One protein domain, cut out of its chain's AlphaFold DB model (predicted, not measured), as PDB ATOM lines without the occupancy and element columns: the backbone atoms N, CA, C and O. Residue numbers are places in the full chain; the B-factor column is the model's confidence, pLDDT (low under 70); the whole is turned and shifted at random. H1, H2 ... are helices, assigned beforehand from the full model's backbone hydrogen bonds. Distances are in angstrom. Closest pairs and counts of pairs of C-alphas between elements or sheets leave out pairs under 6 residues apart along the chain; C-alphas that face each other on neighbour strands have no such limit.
ATOM      1  N   PHE A 347     145.868-115.776 139.963       83.25
ATOM      2  CA  PHE A 347     146.995-115.005 139.435       83.25
ATOM      3  C   PHE A 347     147.027-113.554 139.948       83.25
ATOM      4  O   PHE A 347     148.014-113.113 140.532       83.25
ATOM      5  N   SER A 348     145.920-112.818 139.810       79.19
ATOM      6  CA  SER A 348     145.829-111.417 140.256       79.19
ATOM      7  C   SER A 348     145.976-111.278 141.780       79.19
ATOM      8  O   SER A 348     146.544-110.300 142.266       79.19
ATOM      9  N   THR A 349     145.506-112.267 142.548       78.88
ATOM     10  CA  THR A 349     145.676-112.317 144.010       78.88
ATOM     11  C   THR A 349     147.143-112.478 144.401       78.88
ATOM     12  O   THR A 349     147.610-111.826 145.335       78.88
ATOM     13  N   LYS A 350     147.897-113.311 143.681       85.12
ATOM     14  CA  LYS A 350     149.335-113.502 143.907       85.12
ATOM     15  C   LYS A 350     150.163-112.290 143.478       85.12
ATOM     16  O   LYS A 350     151.022-111.872 144.251       85.12
ATOM     17  N   MET A 351     149.832-111.662 142.346       87.81
ATOM     18  CA  MET A 351     150.421-110.378 141.928       87.81
ATOM     19  C   MET A 351     150.291-109.315 143.030       87.81
ATOM     20  O   MET A 351     151.260-108.637 143.374       87.81
ATOM     21  N   ALA A 352     149.104-109.223 143.641       81.88
ATOM     22  CA  ALA A 352     148.840-108.305 144.744       81.88
ATOM     23  C   ALA A 352     149.560-108.710 146.041       81.88
ATOM     24  O   ALA A 352     150.134-107.849 146.709       81.88
ATOM     25  N   LYS A 353     149.583-110.007 146.388       85.44
ATOM     26  CA  LYS A 353     150.307-110.529 147.562       85.44
ATOM     27  C   LYS A 353     151.786-110.154 147.509       85.44
ATOM     28  O   LYS A 353     152.344-109.736 148.522       85.44
ATOM     29  N   PHE A 354     152.395-110.271 146.334       89.88
ATOM     30  CA  PHE A 354     153.786-109.902 146.131       89.88
ATOM     31  C   PHE A 354     153.991-108.406 145.887       89.88
ATOM     32  O   PHE A 354     155.125-107.972 145.856       89.88
ATOM     33  N   LYS A 355     152.940-107.578 145.818       90.62
ATOM     34  CA  LYS A 355     153.050-106.122 145.590       90.62
ATOM     35  C   LYS A 355     153.817-105.779 144.300       90.62
ATOM     36  O   LYS A 355     154.555-104.794 144.285       90.62
ATOM     37  N   ILE A 356     153.653-106.589 143.250       86.88
ATOM     38  CA  ILE A 356     154.353-106.422 141.968       86.88
ATOM     39  C   ILE A 356     153.742-105.244 141.198       86.88
ATOM     40  O   ILE A 356     152.523-105.151 141.045       86.88
ATOM     41  N   THR A 357     154.598-104.349 140.712       84.25
ATOM     42  CA  THR A 357     154.260-103.074 140.060       84.25
ATOM     43  C   THR A 357     155.148-102.855 138.826       84.25
ATOM     44  O   THR A 357     156.070-103.630 138.568       84.25
ATOM     45  N   GLY A 358     154.869-101.798 138.054       86.81
ATOM     46  CA  GLY A 358     155.729-101.360 136.947       86.81
ATOM     47  C   GLY A 358     155.786-102.336 135.768       86.81
ATOM     48  O   GLY A 358     154.852-103.097 135.532       86.81
ATOM     49  N   GLU A 359     156.890-102.325 135.025       87.25
ATOM     50  CA  GLU A 359     157.034-103.110 133.788       87.25
ATOM     51  C   GLU A 359     157.019-104.627 134.040       87.25
ATOM     52  O   GLU A 359     156.490-105.394 133.233       87.25
ATOM     53  N   LEU A 360     157.495-105.069 135.211       89.06
ATOM     54  CA  LEU A 360     157.383-106.466 135.634       89.06
ATOM     55  C   LEU A 360     155.920-106.905 135.775       89.06
ATOM     56  O   LEU A 360     155.574-108.032 135.425       89.06
ATOM     57  N   HIS A 361     155.052-106.022 136.277       90.88
ATOM     58  CA  HIS A 361     153.629-106.321 136.387       90.88
ATOM     59  C   HIS A 361     153.007-106.588 135.012       90.88
ATOM     60  O   HIS A 361     152.262-107.557 134.840       90.88
ATOM     61  N   ASP A 362     153.332-105.744 134.038       85.44
ATOM     62  CA  ASP A 362     152.767-105.837 132.696       85.44
ATOM     63  C   ASP A 362     153.297-107.062 131.944       85.44
ATOM     64  O   ASP A 362     152.517-107.759 131.291       85.44
ATOM     65  N   LEU A 363     154.579-107.398 132.127       89.00
ATOM     66  CA  LEU A 363     155.193-108.608 131.580       89.00
ATOM     67  C   LEU A 363     154.500-109.884 132.084       89.00
ATOM     68  O   LEU A 363     154.048-110.704 131.284       89.00
ATOM     69  N   LEU A 364     154.348-110.032 133.406       89.50
ATOM     70  CA  LEU A 364     153.691-111.203 133.998       89.50
ATOM     71  C   LEU A 364     152.217-111.298 133.576       89.50
ATOM     72  O   LEU A 364     151.698-112.389 133.344       89.50
ATOM     73  N   ARG A 365     151.528-110.158 133.444       88.44
ATOM     74  CA  ARG A 365     150.136-110.117 132.979       88.44
ATOM     75  C   ARG A 365     150.000-110.538 131.517       88.44
ATOM     76  O   ARG A 365     149.044-111.241 131.194       88.44
ATOM     77  N   SER A 366     150.920-110.109 130.656       86.31
ATOM     78  CA  SER A 366     150.949-110.516 129.249       86.31
ATOM     79  C   SER A 366     151.146-112.028 129.130       86.31
ATOM     80  O   SER A 366     150.353-112.702 128.475       86.31
ATOM     81  N   GLN A 367     152.119-112.575 129.866       88.88
ATOM     82  CA  GLN A 367     152.403-114.012 129.878       88.88
ATOM     83  C   GLN A 367     151.214-114.841 130.390       88.88
ATOM     84  O   GLN A 367     150.874-115.885 129.839       88.88
ATOM     85  N   TYR A 368     150.522-114.350 131.421       89.75
ATOM     86  CA  TYR A 368     149.289-114.966 131.909       89.75
ATOM     87  C   TYR A 368     148.198-115.036 130.831       89.75
ATOM     88  O   TYR A 368     147.523-116.055 130.702       89.75
ATOM     89  N   GLN A 369     148.008-113.968 130.051       84.62
ATOM     90  CA  GLN A 369     146.998-113.935 128.986       84.62
ATOM     91  C   GLN A 369     147.319-114.907 127.847       84.62
ATOM     92  O   GLN A 369     146.403-115.531 127.304       84.62
ATOM     93  N   GLU A 370     148.599-115.065 127.520       84.00
ATOM     94  CA  GLU A 370     149.077-116.044 126.546       84.00
ATOM     95  C   GLU A 370     148.785-117.475 127.021       84.00
ATOM     96  O   GLU A 370     148.052-118.206 126.358       84.00
ATOM     97  N   LEU A 371     149.195-117.822 128.244       85.12
ATOM     98  CA  LEU A 371     148.959-119.149 128.828       85.12
ATOM     99  C   LEU A 371     147.469-119.489 128.990       85.12
ATOM    100  O   LEU A 371     147.063-120.638 128.800       85.12
ATOM    101  N   VAL A 372     146.629-118.506 129.331       83.19
ATOM    102  CA  VAL A 372     145.165-118.687 129.388       83.19
ATOM    103  C   VAL A 372     144.592-118.993 128.003       83.19
ATOM    104  O   VAL A 372     143.655-119.786 127.897       83.19
ATOM    105  N   SER A 373     145.150-118.386 126.955       79.62
ATOM    106  CA  SER A 373     144.716-118.603 125.572       79.62
ATOM    107  C   SER A 373     145.138-119.982 125.049       79.62
ATOM    108  O   SER A 373     144.391-120.598 124.295       79.62
ATOM    109  N   GLU A 374     146.286-120.499 125.491       81.56
ATOM    110  CA  GLU A 374     146.802-121.818 125.097       81.56
ATOM    111  C   GLU A 374     146.111-122.998 125.800       81.56
ATOM    112  O   GLU A 374     146.056-124.104 125.261       81.56
ATOM    113  N   ARG A 375     145.582-122.798 127.015       78.25
ATOM    114  CA  ARG A 375     145.117-123.889 127.893       78.25
ATOM    115  C   ARG A 375     143.591-124.071 127.954       78.25
ATOM    116  O   ARG A 375     143.091-124.448 129.011       78.25
ATOM    117  N   GLU A 376     142.864-123.832 126.854       58.00
ATOM    118  CA  GLU A 376     141.406-124.043 126.645       58.00
ATOM    119  C   GLU A 376     140.611-124.583 127.864       58.00
ATOM    120  O   GLU A 376     140.293-125.768 127.972       58.00
ATOM    121  N   GLY A 377     140.266-123.702 128.810       58.09
ATOM    122  CA  GLY A 377     139.379-124.031 129.937       58.09
ATOM    123  C   GLY A 377     140.035-124.654 131.178       58.09
ATOM    124  O   GLY A 377     139.314-125.013 132.111       58.09
ATOM    125  N   LYS A 378     141.368-124.756 131.245       64.12
ATOM    126  CA  LYS A 378     142.104-125.066 132.482       64.12
ATOM    127  C   LYS A 378     142.484-123.789 133.230       64.12
ATOM    128  O   LYS A 378     142.796-122.767 132.622       64.12
ATOM    129  N   THR A 379     142.468-123.854 134.559       72.25
ATOM    130  CA  THR A 379     142.920-122.751 135.413       72.25
ATOM    131  C   THR A 379     144.427-122.563 135.254       72.25
ATOM    132  O   THR A 379     145.174-123.532 135.366       72.25
ATOM    133  N   VAL A 380     144.853-121.329 134.980       80.31
ATOM    134  CA  VAL A 380     146.262-120.909 135.011       80.31
ATOM    135  C   VAL A 380     146.510-120.236 136.354       80.31
ATOM    136  O   VAL A 380     145.845-119.248 136.688       80.31
ATOM    137  N   GLU A 381     147.432-120.794 137.126       86.50
ATOM    138  CA  GLU A 381     147.859-120.275 138.421       86.50
ATOM    139  C   GLU A 381     149.066-119.340 138.265       86.50
ATOM    140  O   GLU A 381     149.639-119.183 137.188       86.50
ATOM    141  N   PHE A 382     149.446-118.664 139.346       88.94
ATOM    142  CA  PHE A 382     150.603-117.766 139.331       88.94
ATOM    143  C   PHE A 382     151.911-118.513 139.082       88.94
ATOM    144  O   PHE A 382     152.750-118.059 138.312       88.94
ATOM    145  N   GLU A 383     152.052-119.679 139.697       90.75
ATOM    146  CA  GLU A 383     153.203-120.558 139.561       90.75
ATOM    147  C   GLU A 383     153.407-121.010 138.106       90.75
ATOM    148  O   GLU A 383     154.540-120.993 137.642       90.75
ATOM    149  N   ASP A 384     152.329-121.272 137.352       88.31
ATOM    150  CA  ASP A 384     152.412-121.607 135.920       88.31
ATOM    151  C   ASP A 384     153.075-120.489 135.097       88.31
ATOM    152  O   ASP A 384     153.818-120.755 134.154       88.31
ATOM    153  N   VAL A 385     152.799-119.229 135.451       90.69
ATOM    154  CA  VAL A 385     153.366-118.049 134.780       90.69
ATOM    155  C   VAL A 385     154.823-117.844 135.173       90.69
ATOM    156  O   VAL A 385     155.623-117.418 134.354       90.69
ATOM    157  N   ILE A 386     155.194-118.142 136.419       93.19
ATOM    158  CA  ILE A 386     156.593-118.056 136.853       93.19
ATOM    159  C   ILE A 386     157.433-119.166 136.212       93.19
ATOM    160  O   ILE A 386     158.550-118.905 135.768       93.19
ATOM    161  N   GLU A 387     156.889-120.381 136.112       88.06
ATOM    162  CA  GLU A 387     157.552-121.523 135.477       88.06
ATOM    163  C   GLU A 387     157.810-121.302 133.980       88.06
ATOM    164  O   GLU A 387     158.836-121.760 133.479       88.06
ATOM    165  N   SER A 388     156.962-120.540 133.272       89.56
ATOM    166  CA  SER A 388     157.163-120.266 131.839       89.56
ATOM    167  C   SER A 388     158.383-119.396 131.523       89.56
ATOM    168  O   SER A 388     158.799-119.343 130.372       89.56
ATOM    169  N   PHE A 389     158.970-118.720 132.516       87.38
ATOM    170  CA  PHE A 389     160.221-117.970 132.344       87.38
ATOM    171  C   PHE A 389     161.480-118.831 132.544       87.38
ATOM    172  O   PHE A 389     162.583-118.294 132.508       87.38
ATOM    173  N   GLU A 390     161.330-120.136 132.818       86.31
ATOM    174  CA  GLU A 390     162.425-121.104 133.015       86.31
ATOM    175  C   GLU A 390     163.502-120.648 134.025       86.31
ATOM    176  O   GLU A 390     164.660-121.069 133.982       86.31
ATOM    177  N   ASN A 391     163.120-119.797 134.984       84.75
ATOM    178  CA  ASN A 391     164.028-119.220 135.966       84.75
ATOM    179  C   ASN A 391     163.706-119.736 137.381       84.75
ATOM    180  O   ASN A 391     162.766-119.248 138.018       84.75
ATOM    181  N   PRO A 392     164.511-120.667 137.929       79.44
ATOM    182  CA  PRO A 392     164.239-121.280 139.230       79.44
ATOM    183  C   PRO A 392     164.387-120.311 140.414       79.44
ATOM    184  O   PRO A 392     163.977-120.641 141.524       79.44
ATOM    185  N   LEU A 393     164.975-119.128 140.208       86.44
ATOM    186  CA  LEU A 393     165.162-118.117 141.250       86.44
ATOM    187  C   LEU A 393     164.082-117.032 141.235       86.44
ATOM    188  O   LEU A 393     163.971-116.290 142.209       86.44
ATOM    189  N   LEU A 394     163.275-116.942 140.172       90.31
ATOM    190  CA  LEU A 394     162.324-115.847 139.990       90.31
ATOM    191  C   LEU A 394     161.309-115.777 141.136       90.31
ATOM    192  O   LEU A 394     161.122-114.709 141.711       90.31
ATOM    193  N   MET A 395     160.724-116.909 141.536       92.62
ATOM    194  CA  MET A 395     159.780-116.943 142.659       92.62
ATOM    195  C   MET A 395     160.417-116.426 143.957       92.62
ATOM    196  O   MET A 395     159.868-115.541 144.608       92.62
ATOM    197  N   THR A 396     161.618-116.909 144.284       88.94
ATOM    198  CA  THR A 396     162.370-116.501 145.480       88.94
ATOM    199  C   THR A 396     162.707-115.008 145.463       88.94
ATOM    200  O   THR A 396     162.625-114.335 146.491       88.94
ATOM    201  N   CYS A 397     163.059-114.460 144.297       92.69
ATOM    202  CA  CYS A 397     163.296-113.027 144.133       92.69
ATOM    203  C   CYS A 397     162.019-112.216 144.378       92.69
ATOM    204  O   CYS A 397     162.060-111.230 145.111       92.69
ATOM    205  N   LEU A 398     160.882-112.632 143.811       93.44
ATOM    206  CA  LEU A 398     159.601-111.948 144.008       93.44
ATOM    207  C   LEU A 398     159.162-111.973 145.476       93.44
ATOM    208  O   LEU A 398     158.721-110.944 145.994       93.44
ATOM    209  N   GLU A 399     159.340-113.112 146.149       92.81
ATOM    210  CA  GLU A 399     159.079-113.276 147.579       92.81
ATOM    211  C   GLU A 399     159.948-112.328 148.412       92.81
ATOM    212  O   GLU A 399     159.409-111.511 149.159       92.81
ATOM    213  N   SER A 400     161.269-112.348 148.215       92.06
ATOM    214  CA  SER A 400     162.204-111.507 148.972       92.06
ATOM    215  C   SER A 400     161.981-110.007 148.741       92.06
ATOM    216  O   SER A 400     161.988-109.221 149.688       92.06
ATOM    217  N   ILE A 401     161.715-109.588 147.499       95.25
ATOM    218  CA  ILE A 401     161.445-108.179 147.177       95.25
ATOM    219  C   ILE A 401     160.118-107.719 147.804       95.25
ATOM    220  O   ILE A 401     160.011-106.578 148.259       95.25
ATOM    221  N   SER A 402     159.118-108.603 147.906       92.81
ATOM    222  CA  SER A 402     157.807-108.261 148.485       92.81
ATOM    223  C   SER A 402     157.864-107.895 149.979       92.81
ATOM    224  O   SER A 402     157.004-107.147 150.480       92.81
ATOM    225  N   GLU A 403     158.902-108.371 150.676       92.88
ATOM    226  CA  GLU A 403     159.189-108.081 152.084       92.88
ATOM    227  C   GLU A 403     159.805-106.689 152.290       92.88
ATOM    228  O   GLU A 403     159.757-106.156 153.399       92.88
ATOM    229  N   ILE A 404     160.312-106.041 151.230       90.69
ATOM    230  CA  ILE A 404     160.863-104.684 151.309       90.69
ATOM    231  C   ILE A 404     159.726-103.691 151.624       90.69
ATOM    232  O   ILE A 404     158.786-103.541 150.826       90.69
ATOM    233  N   PRO A 405     159.784-102.969 152.763       79.75
ATOM    234  CA  PRO A 405     158.688-102.103 153.197       79.75
ATOM    235  C   PRO A 405     158.548-100.855 152.314       79.75
ATOM    236  O   PRO A 405     157.435-100.452 151.969       79.75
ATOM    237  N   THR A 406     159.666-100.271 151.882       89.88
ATOM    238  CA  THR A 406     159.699 -99.017 151.119       89.88
ATOM    239  C   THR A 406     159.337 -99.238 149.647       89.88
ATOM    240  O   THR A 406     160.095 -99.878 148.921       89.88
ATOM    241  N   LYS A 407     158.221 -98.649 149.180       84.31
ATOM    242  CA  LYS A 407     157.717 -98.770 147.792       84.31
ATOM    243  C   LYS A 407     158.767 -98.401 146.741       84.31
ATOM    244  O   LYS A 407     159.041 -99.213 145.878       84.31
ATOM    245  N   SER A 408     159.426 -97.248 146.876       88.38
ATOM    246  CA  SER A 408     160.446 -96.810 145.909       88.38
ATOM    247  C   SER A 408     161.619 -97.788 145.774       88.38
ATOM    248  O   SER A 408     162.107 -97.988 144.670       88.38
ATOM    249  N   ILE A 409     162.064 -98.399 146.878       89.81
ATOM    250  CA  ILE A 409     163.157 -99.384 146.853       89.81
ATOM    251  C   ILE A 409     162.650-100.688 146.238       89.81
ATOM    252  O   ILE A 409     163.338-101.301 145.432       89.81
ATOM    253  N   ARG A 410     161.433-101.105 146.597       94.94
ATOM    254  CA  ARG A 410     160.795-102.305 146.060       94.94
ATOM    255  C   ARG A 410     160.592-102.214 144.543       94.94
ATOM    256  O   ARG A 410     160.960-103.146 143.837       94.94
ATOM    257  N   ASP A 411     160.083-101.086 144.054       89.62
ATOM    258  CA  ASP A 411     159.868-100.826 142.628       89.62
ATOM    259  C   ASP A 411     161.209-100.830 141.860       89.62
ATOM    260  O   ASP A 411     161.299-101.428 140.793       89.62
ATOM    261  N   GLU A 412     162.287-100.273 142.434       94.00
ATOM    262  CA  GLU A 412     163.639-100.349 141.851       94.00
ATOM    263  C   GLU A 412     164.148-101.800 141.747       94.00
ATOM    264  O   GLU A 412     164.780-102.176 140.759       94.00
ATOM    265  N   GLN A 413     163.876-102.644 142.748       95.81
ATOM    266  CA  GLN A 413     164.258-104.059 142.683       95.81
ATOM    267  C   GLN A 413     163.405-104.840 141.677       95.81
ATOM    268  O   GLN A 413     163.943-105.684 140.963       95.81
ATOM    269  N   TYR A 414     162.105-104.547 141.564       96.44
ATOM    270  CA  TYR A 414     161.265-105.145 140.523       96.44
ATOM    271  C   TYR A 414     161.699-104.743 139.117       96.44
ATOM    272  O   TYR A 414     161.696-105.594 138.227       96.44
ATOM    273  N   GLN A 415     162.158-103.505 138.931       94.56
ATOM    274  CA  GLN A 415     162.735-103.063 137.665       94.56
ATOM    275  C   GLN A 415     163.979-103.881 137.289       94.56
ATOM    276  O   GLN A 415     164.093-104.345 136.158       94.56
ATOM    277  N   LYS A 416     164.872-104.161 138.248       94.88
ATOM    278  CA  LYS A 416     166.053-105.015 138.013       94.88
ATOM    279  C   LYS A 416     165.678-106.446 137.627       94.88
ATOM    280  O   LYS A 416     166.345-107.049 136.791       94.88
ATOM    281  N   VAL A 417     164.616-106.995 138.224       93.94
ATOM    282  CA  VAL A 417     164.098-108.323 137.855       93.94
ATOM    283  C   VAL A 417     163.536-108.309 136.434       93.94
ATOM    284  O   VAL A 417     163.851-109.204 135.657       93.94
ATOM    285  N   PHE A 418     162.757-107.288 136.071       92.50
ATOM    286  CA  PHE A 418     162.247-107.115 134.710       92.50
ATOM    287  C   PHE A 418     163.376-107.039 133.673       92.50
ATOM    288  O   PHE A 418     163.375-107.798 132.703       92.50
ATOM    289  N   GLU A 419     164.376-106.191 133.917       90.69
ATOM    290  CA  GLU A 419     165.549-106.053 133.050       90.69
ATOM    291  C   GLU A 419     166.309-107.378 132.915       90.69
ATOM    292  O   GLU A 419     166.737-107.736 131.820       90.69
ATOM    293  N   ALA A 420     166.453-108.140 134.004       89.69
ATOM    294  CA  ALA A 420     167.104-109.445 133.970       89.69
ATOM    295  C   ALA A 420     166.324-110.472 133.131       89.69
ATOM    296  O   ALA A 420     166.944-111.225 132.383       89.69
ATOM    297  N   ILE A 421     164.988-110.480 133.217       85.56
ATOM    298  CA  ILE A 421     164.139-111.385 132.429       85.56
ATOM    299  C   ILE A 421     164.256-111.056 130.938       85.56
ATOM    300  O   ILE A 421     164.589-111.939 130.152       85.56
ATOM    301  N   ILE A 422     164.082-109.792 130.539       85.00
ATOM    302  CA  ILE A 422     164.140-109.416 129.115       85.00
ATOM    303  C   ILE A 422     165.543-109.607 128.526       85.00
ATOM    304  O   ILE A 422     165.678-110.050 127.386       85.00
ATOM    305  N   ASN A 423     166.598-109.343 129.299       79.56
ATOM    306  CA  ASN A 423     167.973-109.564 128.843       79.56
ATOM    307  C   ASN A 423     168.360-111.050 128.761       79.56
ATOM    308  O   ASN A 423     169.376-111.361 128.148       79.56
ATOM    309  N   SER A 424     167.577-111.951 129.360       68.25
ATOM    310  CA  SER A 424     167.757-113.405 129.242       68.25
ATOM    311  C   SER A 424     166.991-114.034 128.070       68.25
ATOM    312  O   SER A 424     167.187-115.211 127.779       68.25
ATOM    313  N   SER A 425     166.130-113.260 127.395       55.47
ATOM    314  CA  SER A 425     165.318-113.688 126.244       55.47
ATOM    315  C   SER A 425     165.895-113.268 124.878       55.47
ATOM    316  O   SER A 425     165.262-113.520 123.853       55.47
TER     317      SER A 425
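This is residues 347 to 425 of the 426 residues of an uncharacterized protein of Trichomonas vaginalis (UniProt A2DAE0). Two long helices, H2 and H5, meet at a slant; H4 lies beside H5 as a hairpin, H3 packs across H2, and H1 packs on H3. Residues 373 to 378 stick out. The 79 printed residues, with five named helices in order H1 to H5, are compact and all helix in class: radius of gyration of the C-alphas 12.4 A, spans 39 by 27 by 20 A.

H2, residues 358 to 374, runs 25.3 A from C-alpha (155.729, -101.360, 136.947). H5, residues 407 to 423, runs 24.1 A to C-alpha (167.973, -109.564, 128.843). H1 is 347 to 353, H3 382 to 387, H4 394 to 402.

H2 touches H5 with residues 358 to 363 alone, at 51 degrees; C-alphas 360 and 418 are closest, 5.0 A apart. With residues 364 to 371 alone it touches H3, about perpendicular. H4 and H5 form a hairpin at 15 degrees. Each helix has every O i to N i+4 pair within hydrogen-bond range.

The printed part has no cut; pLDDT is under 70 at 376 to 378 and 424 to 425.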